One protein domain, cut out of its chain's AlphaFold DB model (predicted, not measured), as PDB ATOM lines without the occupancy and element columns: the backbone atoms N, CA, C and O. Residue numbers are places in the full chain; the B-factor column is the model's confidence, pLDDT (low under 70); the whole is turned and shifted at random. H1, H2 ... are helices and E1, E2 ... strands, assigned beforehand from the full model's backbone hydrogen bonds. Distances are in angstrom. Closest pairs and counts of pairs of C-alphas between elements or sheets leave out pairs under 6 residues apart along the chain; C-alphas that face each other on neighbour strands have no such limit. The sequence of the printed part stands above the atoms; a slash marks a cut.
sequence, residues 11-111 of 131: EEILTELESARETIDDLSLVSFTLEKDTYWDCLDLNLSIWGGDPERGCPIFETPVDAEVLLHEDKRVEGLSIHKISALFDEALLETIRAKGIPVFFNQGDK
ATOM      1  N   GLU A  11      48.047 -26.196   4.942       93.44
ATOM      2  CA  GLU A  11      49.157 -26.603   5.817       93.44
ATOM      3  C   GLU A  11      48.997 -26.091   7.257       93.44
ATOM      4  O   GLU A  11      49.322 -26.810   8.209       93.44
ATOM      5  N   GLU A  12      48.432 -24.893   7.435       93.31
ATOM      6  CA  GLU A  12      48.133 -24.342   8.760       93.31
ATOM      7  C   GLU A  12      47.098 -25.210   9.481       93.31
ATOM      8  O   GLU A  12      47.307 -25.632  10.618       93.31
ATOM      9  N   ILE A  13      46.025 -25.588   8.783       94.06
ATOM     10  CA  ILE A  13      44.969 -26.436   9.348       94.06
ATOM     11  C   ILE A  13      45.465 -27.845   9.655       94.06
ATOM     12  O   ILE A  13      45.106 -28.415  10.685       94.06
ATOM     13  N   LEU A  14      46.332 -28.408   8.813       94.44
ATOM     14  CA  LEU A  14      46.964 -29.697   9.093       94.44
ATOM     15  C   LEU A  14      47.829 -29.652  10.361       94.44
ATOM     16  O   LEU A  14      47.835 -30.617  11.124       94.44
ATOM     17  N   THR A  15      48.513 -28.533  10.609       94.56
ATOM     18  CA  THR A  15      49.339 -28.336  11.811       94.56
ATOM     19  C   THR A  15      48.484 -28.281  13.081       94.56
ATOM     20  O   THR A  15      48.824 -28.905  14.094       94.56
ATOM     21  N   GLU A  16      47.352 -27.577  13.035       93.94
ATOM     22  CA  GLU A  16      46.416 -27.514  14.164       93.94
ATOM     23  C   GLU A  16      45.742 -28.869  14.430       93.94
ATOM     24  O   GLU A  16      45.665 -29.313  15.579       93.94
ATOM     25  N   LEU A  17      45.346 -29.589  13.373       92.12
ATOM     26  CA  LEU A  17      44.833 -30.960  13.477       92.12
ATOM     27  C   LEU A  17      45.848 -31.894  14.145       92.12
ATOM     28  O   LEU A  17      45.508 -32.599  15.096       92.12
ATOM     29  N   GLU A  18      47.113 -31.873  13.710       92.75
ATOM     30  CA  GLU A  18      48.160 -32.711  14.305       92.75
ATOM     31  C   GLU A  18      48.351 -32.392  15.798       92.75
ATOM     32  O   GLU A  18      48.472 -33.301  16.628       92.75
ATOM     33  N   SER A  19      48.297 -31.108  16.159       91.12
ATOM     34  CA  SER A  19      48.384 -30.645  17.548       91.12
ATOM     35  C   SER A  19      47.224 -31.165  18.407       91.12
ATOM     36  O   SER A  19      47.432 -31.544  19.567       91.12
ATOM     37  N   ALA A  20      46.028 -31.279  17.824       88.62
ATOM     38  CA  ALA A  20      44.848 -31.888  18.436       88.62
ATOM     39  C   ALA A  20      44.857 -33.434  18.422       88.62
ATOM     40  O   ALA A  20      44.014 -34.058  19.067       88.62
ATOM     41  N   ARG A  21      45.854 -34.068  17.781       91.38
ATOM     42  CA  ARG A  21      45.921 -35.520  17.498       91.38
ATOM     43  C   ARG A  21      44.801 -36.008  16.579       91.38
ATOM     44  O   ARG A  21      44.341 -37.144  16.703       91.38
ATOM     45  N   GLU A  22      44.408 -35.147  15.662       90.75
ATOM     46  CA  GLU A  22      43.405 -35.377  14.637       90.75
ATOM     47  C   GLU A  22      44.065 -35.363  13.254       90.75
ATOM     48  O   GLU A  22      45.248 -35.061  13.087       90.75
ATOM     49  N   THR A  23      43.304 -35.755  12.243       92.38
ATOM     50  CA  THR A  23      43.730 -35.807  10.848       92.38
ATOM     51  C   THR A  23      42.768 -35.015   9.977       92.38
ATOM     52  O   THR A  23      41.680 -34.637  10.401       92.38
ATOM     53  N   ILE A  24      43.113 -34.809   8.706       91.56
ATOM     54  CA  ILE A  24      42.204 -34.142   7.763       91.56
ATOM     55  C   ILE A  24      40.885 -34.908   7.550       91.56
ATOM     56  O   ILE A  24      39.912 -34.360   7.033       91.56
ATOM     57  N   ASP A  25      40.831 -36.189   7.923       91.94
ATOM     58  CA  ASP A  25      39.606 -36.996   7.940       91.94
ATOM     59  C   ASP A  25      38.658 -36.642   9.079       91.94
ATOM     60  O   ASP A  25      37.461 -36.896   8.954       91.94
ATOM     61  N   ASP A  26      39.165 -35.984  10.114       91.88
ATOM     62  CA  ASP A  26      38.381 -35.544  11.258       91.88
ATOM     63  C   ASP A  26      37.791 -34.144  11.055       91.88
ATOM     64  O   ASP A  26      36.863 -33.786  11.772       91.88
ATOM     65  N   LEU A  27      38.254 -33.369  10.064       92.06
ATOM     66  CA  LEU A  27      37.685 -32.060   9.725       92.06
ATOM     67  C   LEU A  27      36.162 -32.174   9.537       92.06
ATOM     68  O   LEU A  27      35.703 -32.975   8.722       92.06
ATOM     69  N   SER A  28      35.385 -31.383  10.278       92.81
ATOM     70  CA  SER A  28      33.942 -31.620  10.416       92.81
ATOM     71  C   SER A  28      33.065 -30.392  10.230       92.81
ATOM     72  O   SER A  28      31.906 -30.543   9.837       92.81
ATOM     73  N   LEU A  29      33.584 -29.189  10.478       93.44
ATOM     74  CA  LEU A  29      32.808 -27.959  10.378       93.44
ATOM     75  C   LEU A  29      33.713 -26.743  10.167       93.44
ATOM     76  O   LEU A  29      34.755 -26.604  10.804       93.44
ATOM     77  N   VAL A  30      33.253 -25.827   9.318       94.06
ATOM     78  CA  VAL A  30      33.757 -24.454   9.233       94.06
ATOM     79  C   VAL A  30      32.621 -23.505   9.603       94.06
ATOM     80  O   VAL A  30      31.519 -23.605   9.061       94.06
ATOM     81  N   SER A  31      32.862 -22.577  10.521       92.56
ATOM     82  CA  SER A  31      31.852 -21.622  10.970       92.56
ATOM     83  C   SER A  31      32.395 -20.206  10.997       92.56
ATOM     84  O   SER A  31      33.478 -19.959  11.516       92.56
ATOM     85  N   PHE A  32      31.592 -19.276  10.506       90.44
ATOM     86  CA  PHE A  32      31.791 -17.846  10.649       90.44
ATOM     87  C   PHE A  32      30.775 -17.319  11.653       90.44
ATOM     88  O   PHE A  32      29.573 -17.446  11.423       90.44
ATOM     89  N   THR A  33      31.233 -16.732  12.750       88.94
ATOM     90  CA  THR A  33      30.356 -16.212  13.802       88.94
ATOM     91  C   THR A  33      30.510 -14.711  13.893       88.94
ATOM     92  O   THR A  33      31.602 -14.207  14.143       88.94
ATOM     93  N   LEU A  34      29.404 -14.007  13.679       84.50
ATOM     94  CA  LEU A  34      29.324 -12.575  13.872       84.50
ATOM     95  C   LEU A  34      28.941 -12.284  15.323       84.50
ATOM     96  O   LEU A  34      27.840 -12.620  15.767       84.50
ATOM     97  N   GLU A  35      29.837 -11.637  16.051       79.31
ATOM     98  CA  GLU A  35      29.629 -11.212  17.424       79.31
ATOM     99  C   GLU A  35      29.480  -9.693  17.469       79.31
ATOM    100  O   GLU A  35      30.281  -8.939  16.920       79.31
ATOM    101  N   LYS A  36      28.410  -9.222  18.115       70.19
ATOM    102  CA  LYS A  36      28.239  -7.790  18.348       70.19
ATOM    103  C   LYS A  36      29.068  -7.385  19.561       70.19
ATOM    104  O   LYS A  36      28.696  -7.731  20.687       70.19
ATOM    105  N   ASP A  37      30.103  -6.573  19.360       64.69
ATOM    106  CA  ASP A  37      30.771  -5.919  20.476       64.69
ATOM    107  C   ASP A  37      29.920  -4.735  20.956       64.69
ATOM    108  O   ASP A  37      29.846  -3.656  20.363       64.69
ATOM    109  N   THR A  38      29.241  -4.952  22.079       57.94
ATOM    110  CA  THR A  38      28.394  -3.936  22.716       57.94
ATOM    111  C   THR A  38      29.155  -2.736  23.289       57.94
ATOM    112  O   THR A  38      28.522  -1.722  23.580       57.94
ATOM    113  N   TYR A  39      30.476  -2.825  23.480       57.94
ATOM    114  CA  TYR A  39      31.296  -1.742  24.025       57.94
ATOM    115  C   TYR A  39      31.775  -0.762  22.954       57.94
ATOM    116  O   TYR A  39      31.869   0.433  23.244       57.94
ATOM    117  N   TRP A  40      32.048  -1.244  21.741       55.53
ATOM    118  CA  TRP A  40      32.581  -0.431  20.639       55.53
ATOM    119  C   TRP A  40      31.590  -0.211  19.489       55.53
ATOM    120  O   TRP A  40      31.891   0.558  18.581       55.53
ATOM    121  N   ASP A  41      30.405  -0.829  19.564       61.50
ATOM    122  CA  ASP A  41      29.374  -0.837  18.513       61.50
ATOM    123  C   ASP A  41      29.931  -1.301  17.155       61.50
ATOM    124  O   ASP A  41      29.517  -0.833  16.095       61.50
ATOM    125  N   CYS A  42      30.889  -2.231  17.204       64.94
ATOM    126  CA  CYS A  42      31.458  -2.905  16.047       64.94
ATOM    127  C   CYS A  42      30.946  -4.347  15.943       64.94
ATOM    128  O   CYS A  42      30.412  -4.928  16.895       64.94
ATOM    129  N   LEU A  43      31.069  -4.895  14.737       72.19
ATOM    130  CA  LEU A  43      30.810  -6.297  14.452       72.19
ATOM    131  C   LEU A  43      32.147  -7.007  14.317       72.19
ATOM    132  O   LEU A  43      32.880  -6.741  13.367       72.19
ATOM    133  N   ASP A  44      32.423  -7.922  15.236       79.50
ATOM    134  CA  ASP A  44      33.577  -8.800  15.138       79.50
ATOM    135  C   ASP A  44      33.147 -10.081  14.429       79.50
ATOM    136  O   ASP A  44      32.125 -10.685  14.762       79.50
ATOM    137  N   LEU A  45      33.904 -10.492  13.417       84.69
ATOM    138  CA  LEU A  45      33.675 -11.752  12.728       84.69
ATOM    139  C   LEU A  45      34.787 -12.725  13.099       84.69
ATOM    140  O   LEU A  45      35.957 -12.436  12.882       84.69
ATOM    141  N   ASN A  46      34.426 -13.896  13.607       89.56
ATOM    142  CA  ASN A  46      35.375 -14.967  13.896       89.56
ATOM    143  C   ASN A  46      35.182 -16.120  12.913       89.56
ATOM    144  O   ASN A  46      34.055 -16.552  12.667       89.56
ATOM    145  N   LEU A  47      36.285 -16.622  12.364       91.81
ATOM    146  CA  LEU A  47      36.342 -17.885  11.639       91.81
ATOM    147  C   LEU A  47      36.811 -18.968  12.607       91.81
ATOM    148  O   LEU A  47      37.908 -18.870  13.154       91.81
ATOM    149  N   SER A  48      36.014 -20.020  12.753       93.25
ATOM    150  CA  SER A  48      36.357 -21.200  13.541       93.25
ATOM    151  C   SER A  48      36.286 -22.452  12.664       93.25
ATOM    152  O   SER A  48      35.331 -22.653  11.908       93.25
ATOM    153  N   ILE A  49      37.294 -23.310  12.769       93.88
ATOM    154  CA  ILE A  49      37.372 -24.602  12.088       93.88
ATOM    155  C   ILE A  49      37.436 -25.691  13.149       93.88
ATOM    156  O   ILE A  49      38.140 -25.568  14.152       93.88
ATOM    157  N   TRP A  50      36.684 -26.760  12.922       94.12
ATOM    158  CA  TRP A  50      36.516 -27.863  13.852       94.12
ATOM    159  C   TRP A  50      36.959 -29.173  13.221       94.12
ATOM    160  O   TRP A  50      36.628 -29.461  12.065       94.12
ATOM    161  N   GLY A  51      37.648 -29.982  14.017       88.56
ATOM    162  CA  GLY A  51      37.788 -31.405  13.775       88.56
ATOM    163  C   GLY A  51      37.007 -32.212  14.819       88.56
ATOM    164  O   GLY A  51      36.610 -31.702  15.871       88.56
ATOM    165  N   GLY A  52      36.661 -33.450  14.479       83.88
ATOM    166  CA  GLY A  52      35.849 -34.332  15.308       83.88
ATOM    167  C   GLY A  52      34.398 -33.860  15.471       83.88
ATOM    168  O   GLY A  52      33.760 -33.415  14.521       83.88
ATOM    169  N   ASP A  53      33.839 -34.015  16.673       80.19
ATOM    170  CA  ASP A  53      32.447 -33.659  16.997       80.19
ATOM    171  C   ASP A  53      32.364 -32.220  17.553       80.19
ATOM    172  O   ASP A  53      32.813 -31.997  18.687       80.19
ATOM    173  N   PRO A  54      31.763 -31.255  16.820       77.56
ATOM    174  CA  PRO A  54      31.670 -29.864  17.259       77.56
ATOM    175  C   PRO A  54      30.901 -29.670  18.573       77.56
ATOM    176  O   PRO A  54      31.116 -28.690  19.277       77.56
ATOM    177  N   GLU A  55      30.024 -30.606  18.957       74.56
ATOM    178  CA  GLU A  55      29.259 -30.497  20.206       74.56
ATOM    179  C   GLU A  55      30.094 -30.803  21.463       74.56
ATOM    180  O   GLU A  55      29.630 -30.600  22.589       74.56
ATOM    181  N   ARG A  56      31.316 -31.329  21.305       66.75
ATOM    182  CA  ARG A  56      32.107 -31.895  22.412       66.75
ATOM    183  C   ARG A  56      33.378 -31.132  22.759       66.75
ATOM    184  O   ARG A  56      34.049 -31.530  23.713       66.75
ATOM    185  N   GLY A  57      33.726 -30.086  22.017       72.75
ATOM    186  CA  GLY A  57      35.062 -29.498  22.087       72.75
ATOM    187  C   GLY A  57      35.115 -27.990  21.891       72.75
ATOM    188  O   GLY A  57      34.107 -27.292  21.950       72.75
ATOM    189  N   CYS A  58      36.333 -27.513  21.678       83.50
ATOM    190  CA  CYS A  58      36.645 -26.199  21.132       83.50
ATOM    191  C   CYS A  58      37.076 -26.364  19.665       83.50
ATOM    192  O   CYS A  58      37.498 -27.465  19.293       83.50
ATOM    193  N   PRO A  59      37.003 -25.306  18.842       91.38
ATOM    194  CA  PRO A  59      37.563 -25.356  17.499       91.38
ATOM    195  C   PRO A  59      39.062 -25.671  17.556       91.38
ATOM    196  O   PRO A  59      39.755 -25.286  18.501       91.38
ATOM    197  N   ILE A  60      39.556 -26.375  16.539       93.19
ATOM    198  CA  ILE A  60      40.992 -26.644  16.376       93.19
ATOM    199  C   ILE A  60      41.730 -25.391  15.905       93.19
ATOM    200  O   ILE A  60      42.907 -25.224  16.185       93.19
ATOM    201  N   PHE A  61      41.023 -24.500  15.211       92.62
ATOM    202  CA  PHE A  61      41.550 -23.240  14.726       92.62
ATOM    203  C   PHE A  61      40.479 -22.167  14.865       92.62
ATOM    204  O   PHE A  61      39.326 -22.378  14.486       92.62
ATOM    205  N   GLU A  62      40.864 -21.015  15.394       91.56
ATOM    206  CA  GLU A  62      39.988 -19.864  15.549       91.56
ATOM    207  C   GLU A  62      40.778 -18.582  15.316       91.56
ATOM    208  O   GLU A  62      41.856 -18.388  15.883       91.56
ATOM    209  N   THR A  63      40.245 -17.708  14.469       89.50
ATOM    210  CA  THR A  63      40.902 -16.451  14.123       89.50
ATOM    211  C   THR A  63      39.884 -15.346  13.842       89.50
ATOM    212  O   THR A  63      38.849 -15.610  13.218       89.50
ATOM    213  N   PRO A  64      40.151 -14.100  14.273       87.69
ATOM    214  CA  PRO A  64      39.344 -12.961  13.873       87.69
ATOM    215  C   PRO A  64      39.557 -12.641  12.388       87.69
ATOM    216  O   PRO A  64      40.676 -12.669  11.862       87.69
ATOM    217  N   VAL A  65      38.464 -12.282  11.729       86.06
ATOM    218  CA  VAL A  65      38.398 -11.867  10.331       86.06
ATOM    219  C   VAL A  65      37.872 -10.442  10.280       86.06
ATOM    220  O   VAL A  65      36.884 -10.109  10.935       86.06
ATOM    221  N   ASP A  66      38.519  -9.595   9.486       79.88
ATOM    222  CA  ASP A  66      38.043  -8.233   9.280       79.88
ATOM    223  C   ASP A  66      36.744  -8.254   8.458       79.88
ATOM    224  O   ASP A  66      36.738  -8.503   7.246       79.88
ATOM    225  N   ALA A  67      35.621  -8.014   9.138       76.31
ATOM    226  CA  ALA A  67      34.312  -7.985   8.509       76.31
ATOM    227  C   ALA A  67      34.231  -6.889   7.434       76.31
ATOM    228  O   ALA A  67      33.591  -7.122   6.409       76.31
ATOM    229  N   GLU A  68      34.907  -5.744   7.606       76.31
ATOM    230  CA  GLU A  68      34.863  -4.626   6.653       76.31
ATOM    231  C   GLU A  68      35.414  -5.023   5.282       76.31
ATOM    232  O   GLU A  68      34.855  -4.646   4.249       76.31
ATOM    233  N   VAL A  69      36.461  -5.854   5.256       75.94
ATOM    234  CA  VAL A  69      37.040  -6.380   4.011       75.94
ATOM    235  C   VAL A  69      36.019  -7.231   3.256       75.94
ATOM    236  O   VAL A  69      35.942  -7.171   2.025       75.94
ATOM    237  N   LEU A  70      35.194  -7.985   3.981       81.06
ATOM    238  CA  LEU A  70      34.183  -8.881   3.426       81.06
ATOM    239  C   LEU A  70      32.873  -8.181   3.054       81.06
ATOM    240  O   LEU A  70      32.099  -8.734   2.263       81.06
ATOM    241  N   LEU A  71      32.621  -6.984   3.589       78.75
ATOM    242  CA  LEU A  71      31.403  -6.234   3.312       78.75
ATOM    243  C   LEU A  71      31.265  -5.905   1.823       78.75
ATOM    244  O   LEU A  71      32.234  -5.687   1.081       78.75
ATOM    245  N   HIS A  72      30.015  -5.872   1.380       77.69
ATOM    246  CA  HIS A  72      29.645  -5.359   0.078       77.69
ATOM    247  C   HIS A  72      29.744  -3.823   0.055       77.69
ATOM    248  O   HIS A  72      29.361  -3.143   1.004       77.69
ATOM    249  N   GLU A  73      30.256  -3.256  -1.041       71.31
ATOM    250  CA  GLU A  73      30.511  -1.809  -1.153       71.31
ATOM    251  C   GLU A  73      29.231  -0.967  -1.360       71.31
ATOM    252  O   GLU A  73      29.259   0.263  -1.230       71.31
ATOM    253  N   ASP A  74      28.095  -1.595  -1.697       70.44
ATOM    254  CA  ASP A  74      26.823  -0.885  -1.874       70.44
ATOM    255  C   ASP A  74      26.227  -0.465  -0.526       70.44
ATOM    256  O   ASP A  74      25.581  -1.237   0.173       70.44
ATOM    257  N   LYS A  75      26.356   0.828  -0.222       60.00
ATOM    258  CA  LYS A  75      25.842   1.490   0.988       60.00
ATOM    259  C   LYS A  75      24.336   1.336   1.242       60.00
ATOM    260  O   LYS A  75      23.844   1.832   2.252       60.00
ATOM    261  N   ARG A  76      23.563   0.770   0.309       65.62
ATOM    262  CA  ARG A  76      22.124   0.513   0.493       65.62
ATOM    263  C   ARG A  76      21.832  -0.828   1.157       65.62
ATOM    264  O   ARG A  76      20.732  -0.979   1.686       65.62
ATOM    265  N   VAL A  77      22.768  -1.770   1.096       66.69
ATOM    266  CA  VAL A  77      22.617  -3.128   1.611       66.69
ATOM    267  C   VAL A  77      23.932  -3.532   2.267       66.69
ATOM    268  O   VAL A  77      24.921  -3.780   1.587       66.69
ATOM    269  N   GLU A  78      23.944  -3.586   3.594       74.44
ATOM    270  CA  GLU A  78      25.078  -4.134   4.336       74.44
ATOM    271  C   GLU A  78      24.957  -5.662   4.368       74.44
ATOM    272  O   GLU A  78      24.000  -6.227   4.905       74.44
ATOM    273  N   GLY A  79      25.923  -6.336   3.750       80.00
ATOM    274  CA  GLY A  79      25.985  -7.788   3.650       80.00
ATOM    275  C   GLY A  79      27.419  -8.263   3.452       80.00
ATOM    276  O   GLY A  79      28.265  -7.515   2.960       80.00
ATOM    277  N   LEU A  80      27.698  -9.503   3.842       82.44
ATOM    278  CA  LEU A  80      28.990 -10.149   3.629       82.44
ATOM    279  C   LEU A  80      29.001 -10.853   2.277       82.44
ATOM    280  O   LEU A  80      28.149 -11.700   2.002       82.44
ATOM    281  N   SER A  81      29.987 -10.527   1.444       85.38
ATOM    282  CA  SER A  81      30.177 -11.176   0.151       85.38
ATOM    283  C   SER A  81      30.713 -12.590   0.345       85.38
ATOM    284  O   SER A  81      31.832 -12.790   0.820       85.38
ATOM    285  N   ILE A  82      29.947 -13.586  -0.094       85.50
ATOM    286  CA  ILE A  82      30.347 -14.990   0.046       85.50
ATOM    287  C   ILE A  82      31.525 -15.322  -0.888       85.50
ATOM    288  O   ILE A  82      32.373 -16.156  -0.563       85.50
ATOM    289  N   HIS A  83      31.655 -14.612  -2.012       86.06
ATOM    290  CA  HIS A  83      32.853 -14.678  -2.852       86.06
ATOM    291  C   HIS A  83      34.116 -14.265  -2.092       86.06
ATOM    292  O   HIS A  83      35.133 -14.947  -2.191       86.06
ATOM    293  N   LYS A  84      34.050 -13.183  -1.308       86.44
ATOM    294  CA  LYS A  84      35.180 -12.750  -0.478       86.44
ATOM    295  C   LYS A  84      35.444 -13.724   0.672       86.44
ATOM    296  O   LYS A  84      36.600 -14.005   0.947       86.44
ATOM    297  N   ILE A  85      34.397 -14.302   1.269       87.94
ATOM    298  CA  ILE A  85      34.532 -15.383   2.264       87.94
ATOM    299  C   ILE A  85      35.285 -16.578   1.670       87.94
ATOM    300  O   ILE A  85      36.200 -17.106   2.289       87.94
ATOM    301  N   SER A  86      34.925 -16.990   0.454       88.00
ATOM    302  CA  SER A  86      35.590 -18.109  -0.224       88.00
ATOM    303  C   SER A  86      37.067 -17.812  -0.490       88.00
ATOM    304  O   SER A  86      37.885 -18.718  -0.425       88.00
ATOM    305  N   ALA A  87      37.409 -16.547  -0.746       88.38
ATOM    306  CA  ALA A  87      38.781 -16.101  -0.971       88.38
ATOM    307  C   ALA A  87      39.653 -16.077   0.298       88.38
ATOM    308  O   ALA A  87      40.855 -15.853   0.185       88.38
ATOM    309  N   LEU A  88      39.079 -16.313   1.486       89.50
ATOM    310  CA  LEU A  88      39.850 -16.483   2.721       89.50
ATOM    311  C   LEU A  88      40.580 -17.824   2.782       89.50
ATOM    312  O   LEU A  88      41.452 -17.975   3.623       89.50
ATOM    313  N   PHE A  89      40.222 -18.792   1.941       91.31
ATOM    314  CA  PHE A  89      40.804 -20.131   1.935       91.31
ATOM    315  C   PHE A  89      41.650 -20.329   0.681       91.31
ATOM    316  O   PHE A  89      41.266 -19.883  -0.406       91.31
ATOM    317  N   ASP A  90      42.777 -21.026   0.809       93.06
ATOM    318  CA  ASP A  90      43.534 -21.442  -0.367       93.06
ATOM    319  C   ASP A  90      42.753 -22.500  -1.169       93.06
ATOM    320  O   ASP A  90      41.796 -23.122  -0.692       93.06
ATOM    321  N   GLU A  91      43.135 -22.708  -2.433       92.69
ATOM    322  CA  GLU A  91      42.391 -23.639  -3.289       92.69
ATOM    323  C   GLU A  91      42.468 -25.081  -2.764       92.69
ATOM    324  O   GLU A  91      41.494 -25.821  -2.866       92.69
ATOM    325  N   ALA A  92      43.586 -25.485  -2.153       94.62
ATOM    326  CA  ALA A  92      43.756 -26.839  -1.628       94.62
ATOM    327  C   ALA A  92      42.806 -27.127  -0.449       94.62
ATOM    328  O   ALA A  92      42.211 -28.209  -0.361       94.62
ATOM    329  N   LEU A  93      42.623 -26.156   0.445       93.50
ATOM    330  CA  LEU A  93      41.683 -26.215   1.552       93.50
ATOM    331  C   LEU A  93      40.243 -26.161   1.042       93.50
ATOM    332  O   LEU A  93      39.424 -26.972   1.477       93.50
ATOM    333  N   LEU A  94      39.936 -25.298   0.066       93.12
ATOM    334  CA  LEU A  94      38.620 -25.267  -0.585       93.12
ATOM    335  C   LEU A  94      38.268 -26.609  -1.228       93.12
ATOM    336  O   LEU A  94      37.172 -27.129  -1.008       93.12
ATOM    337  N   GLU A  95      39.179 -27.193  -2.006       94.06
ATOM    338  CA  GLU A  95      38.997 -28.512  -2.612       94.06
ATOM    339  C   GLU A  95      38.767 -29.582  -1.546       94.06
ATOM    340  O   GLU A  95      37.876 -30.415  -1.701       94.06
ATOM    341  N   THR A  96      39.504 -29.528  -0.436       94.19
ATOM    342  CA  THR A  96      39.350 -30.469   0.678       94.19
ATOM    343  C   THR A  96      37.974 -30.349   1.338       94.19
ATOM    344  O   THR A  96      37.278 -31.357   1.493       94.19
ATOM    345  N   ILE A  97      37.547 -29.125   1.661       93.06
ATOM    346  CA  ILE A  97      36.225 -28.820   2.229       93.06
ATOM    347  C   ILE A  97      35.118 -29.325   1.292       93.06
ATOM    348  O   ILE A  97      34.213 -30.040   1.728       93.06
ATOM    349  N   ARG A  98      35.218 -29.029  -0.011       91.81
ATOM    350  CA  ARG A  98      34.244 -29.444  -1.035       91.81
ATOM    351  C   ARG A  98      34.205 -30.962  -1.216       91.81
ATOM    352  O   ARG A  98      33.127 -31.551  -1.187       91.81
ATOM    353  N   ALA A  99      35.359 -31.608  -1.381       92.25
ATOM    354  CA  ALA A  99      35.458 -33.042  -1.654       92.25
ATOM    355  C   ALA A  99      34.917 -33.893  -0.500       92.25
ATOM    356  O   ALA A  99      34.296 -34.932  -0.728       92.25
ATOM    357  N   LYS A 100      35.124 -33.437   0.738       90.88
ATOM    358  CA  LYS A 100      34.604 -34.090   1.946       90.88
ATOM    359  C   LYS A 100      33.172 -33.679   2.286       90.88
ATOM    360  O   LYS A 100      32.550 -34.310   3.134       90.88
ATOM    361  N   GLY A 101      32.635 -32.656   1.620       90.56
ATOM    362  CA  GLY A 101      31.305 -32.123   1.901       90.56
ATOM    363  C   GLY A 101      31.211 -31.482   3.285       90.56
ATOM    364  O   GLY A 101      30.154 -31.562   3.914       90.56
ATOM    365  N   ILE A 102      32.308 -30.880   3.759       92.50
ATOM    366  CA  ILE A 102      32.361 -30.241   5.072       92.50
ATOM    367  C   ILE A 102      31.361 -29.080   5.086       92.50
ATOM    368  O   ILE A 102      31.388 -28.230   4.189       92.50
ATOM    369  N   PRO A 103      30.435 -29.047   6.054       92.00
ATOM    370  CA  PRO A 103      29.493 -27.954   6.167       92.00
ATOM    371  C   PRO A 103      30.215 -26.650   6.510       92.00
ATOM    372  O   PRO A 103      31.093 -26.613   7.372       92.00
ATOM    373  N   VAL A 104      29.793 -25.577   5.844       92.56
ATOM    374  CA  VAL A 104      30.241 -24.213   6.118       92.56
ATOM    375  C   VAL A 104      29.027 -23.394   6.515       92.56
ATOM    376  O   VAL A 104      28.042 -23.347   5.771       92.56
ATOM    377  N   PHE A 105      29.074 -22.775   7.687       91.00
ATOM    378  CA  PHE A 105      27.965 -21.994   8.221       91.00
ATOM    379  C   PHE A 105      28.382 -20.571   8.554       91.00
ATOM    380  O   PHE A 105      29.518 -20.304   8.932       91.00
ATOM    381  N   PHE A 106      27.423 -19.665   8.446       88.56
ATOM    382  CA  PHE A 106      27.494 -18.313   8.957       88.56
ATOM    383  C   PHE A 106      26.420 -18.131  10.027       88.56
ATOM    384  O   PHE A 106      25.246 -18.405   9.778       88.56
ATOM    385  N   ASN A 107      26.814 -17.671  11.208       86.81
ATOM    386  CA  ASN A 107      25.938 -17.460  12.348       86.81
ATOM    387  C   ASN A 107      25.881 -15.970  12.697       86.81
ATOM    388  O   ASN A 107      26.900 -15.347  12.987       86.81
ATOM    389  N   GLN A 108      24.671 -15.410  12.695       74.81
ATOM    390  CA  GLN A 108      24.412 -13.983  12.922       74.81
ATOM    391  C   GLN A 108      24.355 -13.569  14.399       74.81
ATOM    392  O   GLN A 108      23.805 -12.518  14.723       74.81
ATOM    393  N   GLY A 109      24.861 -14.392  15.319       64.12
ATOM    394  CA  GLY A 109      24.867 -14.112  16.762       64.12
ATOM    395  C   GLY A 109      23.478 -14.142  17.424       64.12
ATOM    396  O   GLY A 109      23.368 -14.336  18.634       64.12
ATOM    397  N   ASP A 110      22.395 -14.026  16.648       61.78
ATOM    398  CA  ASP A 110      21.000 -13.986  17.093       61.78
ATOM    399  C   ASP A 110      20.210 -15.287  16.838       61.78
ATOM    400  O   ASP A 110      18.997 -15.328  17.063       61.78
ATOM    401  N   LYS A 111      20.928 -16.372  16.494       58.09
ATOM    402  CA  LYS A 111      20.460 -17.739  16.157       58.09
ATOM    403  C   LYS A 111      20.097 -17.978  14.693       58.09
ATOM    404  O   LYS A 111      19.639 -19.077  14.371       58.09
TER     405      LYS A 111
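This is residues 11 to 111 of the 131 residues of an uncharacterized protein of Desulfobacter hydrogenophilus (UniProt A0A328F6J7). A twisted wall of four strands is built on the long hairpin E1 and E2, with short E3 and E5 at its edges; the chain from H2 through E4 and H3 to H4 passes over one face, and H1 sits at one end, by E2 and E3. The 101 printed residues run H1 E1 E2 E3 H2 E4 H3 H4 E5, mixed in class. The mixed sheet has the order E3, E2, E1, E5. The whole is compact, radius of gyration of the C-alphas 14.6 A, but only just elongated, spanning 44 by 29 by 21 A.

E1, residues 27 to 37, is 29.1 A long, from C-alpha 27 at (37.685, -32.060, 9.725); E2, 42 to 51, is 29.3 A. E3 is 61 to 65 and E5 104 to 107, ending at C-alpha 107 (25.938, -17.460, 12.348). H1, 11 to 20, is 14.3 A long and begins at (49.157, -26.603, 5.817); H4, 91 to 100, is 14.0 A. H2 is 67 to 70, E4 79 to 81, H3 82 to 86.

E1, E2 and E3 form a meander, each strand the antiparallel neighbour of the one before. N 33 and O 46 are 2.8 A apart; N 63 and O 47, 2.9 A. E5 is parallel to E1, with N 105 and O 30 at 2.9 A. H1 is on one face of the sheet, making two layers; its closest C-alphas to E3 are Glu 16 and Phe 61, 6.5 A. H2 and H4 only graze the sheet. H4 is near H1, with 5 pairs of C-alphas within 10 A. H2 and H3 only just touch, with 3 pairs of C-alphas within 8 A, the closest Leu 70 and Lys 84, 5.6 A. E4 pairs with no named strand. In H1, H3 and H4 every O i to N i+4 pair is within hydrogen-bond range; H2 is too short for one.

The farthest C-alphas, Arg 21 and Arg 76, are 46.4 A apart. The printed part has no cut, and no link is long. Mean pLDDT of the printed part is 84.2; residues 37 to 42, 56, 75 to 77 and 109 to 111 are under 70.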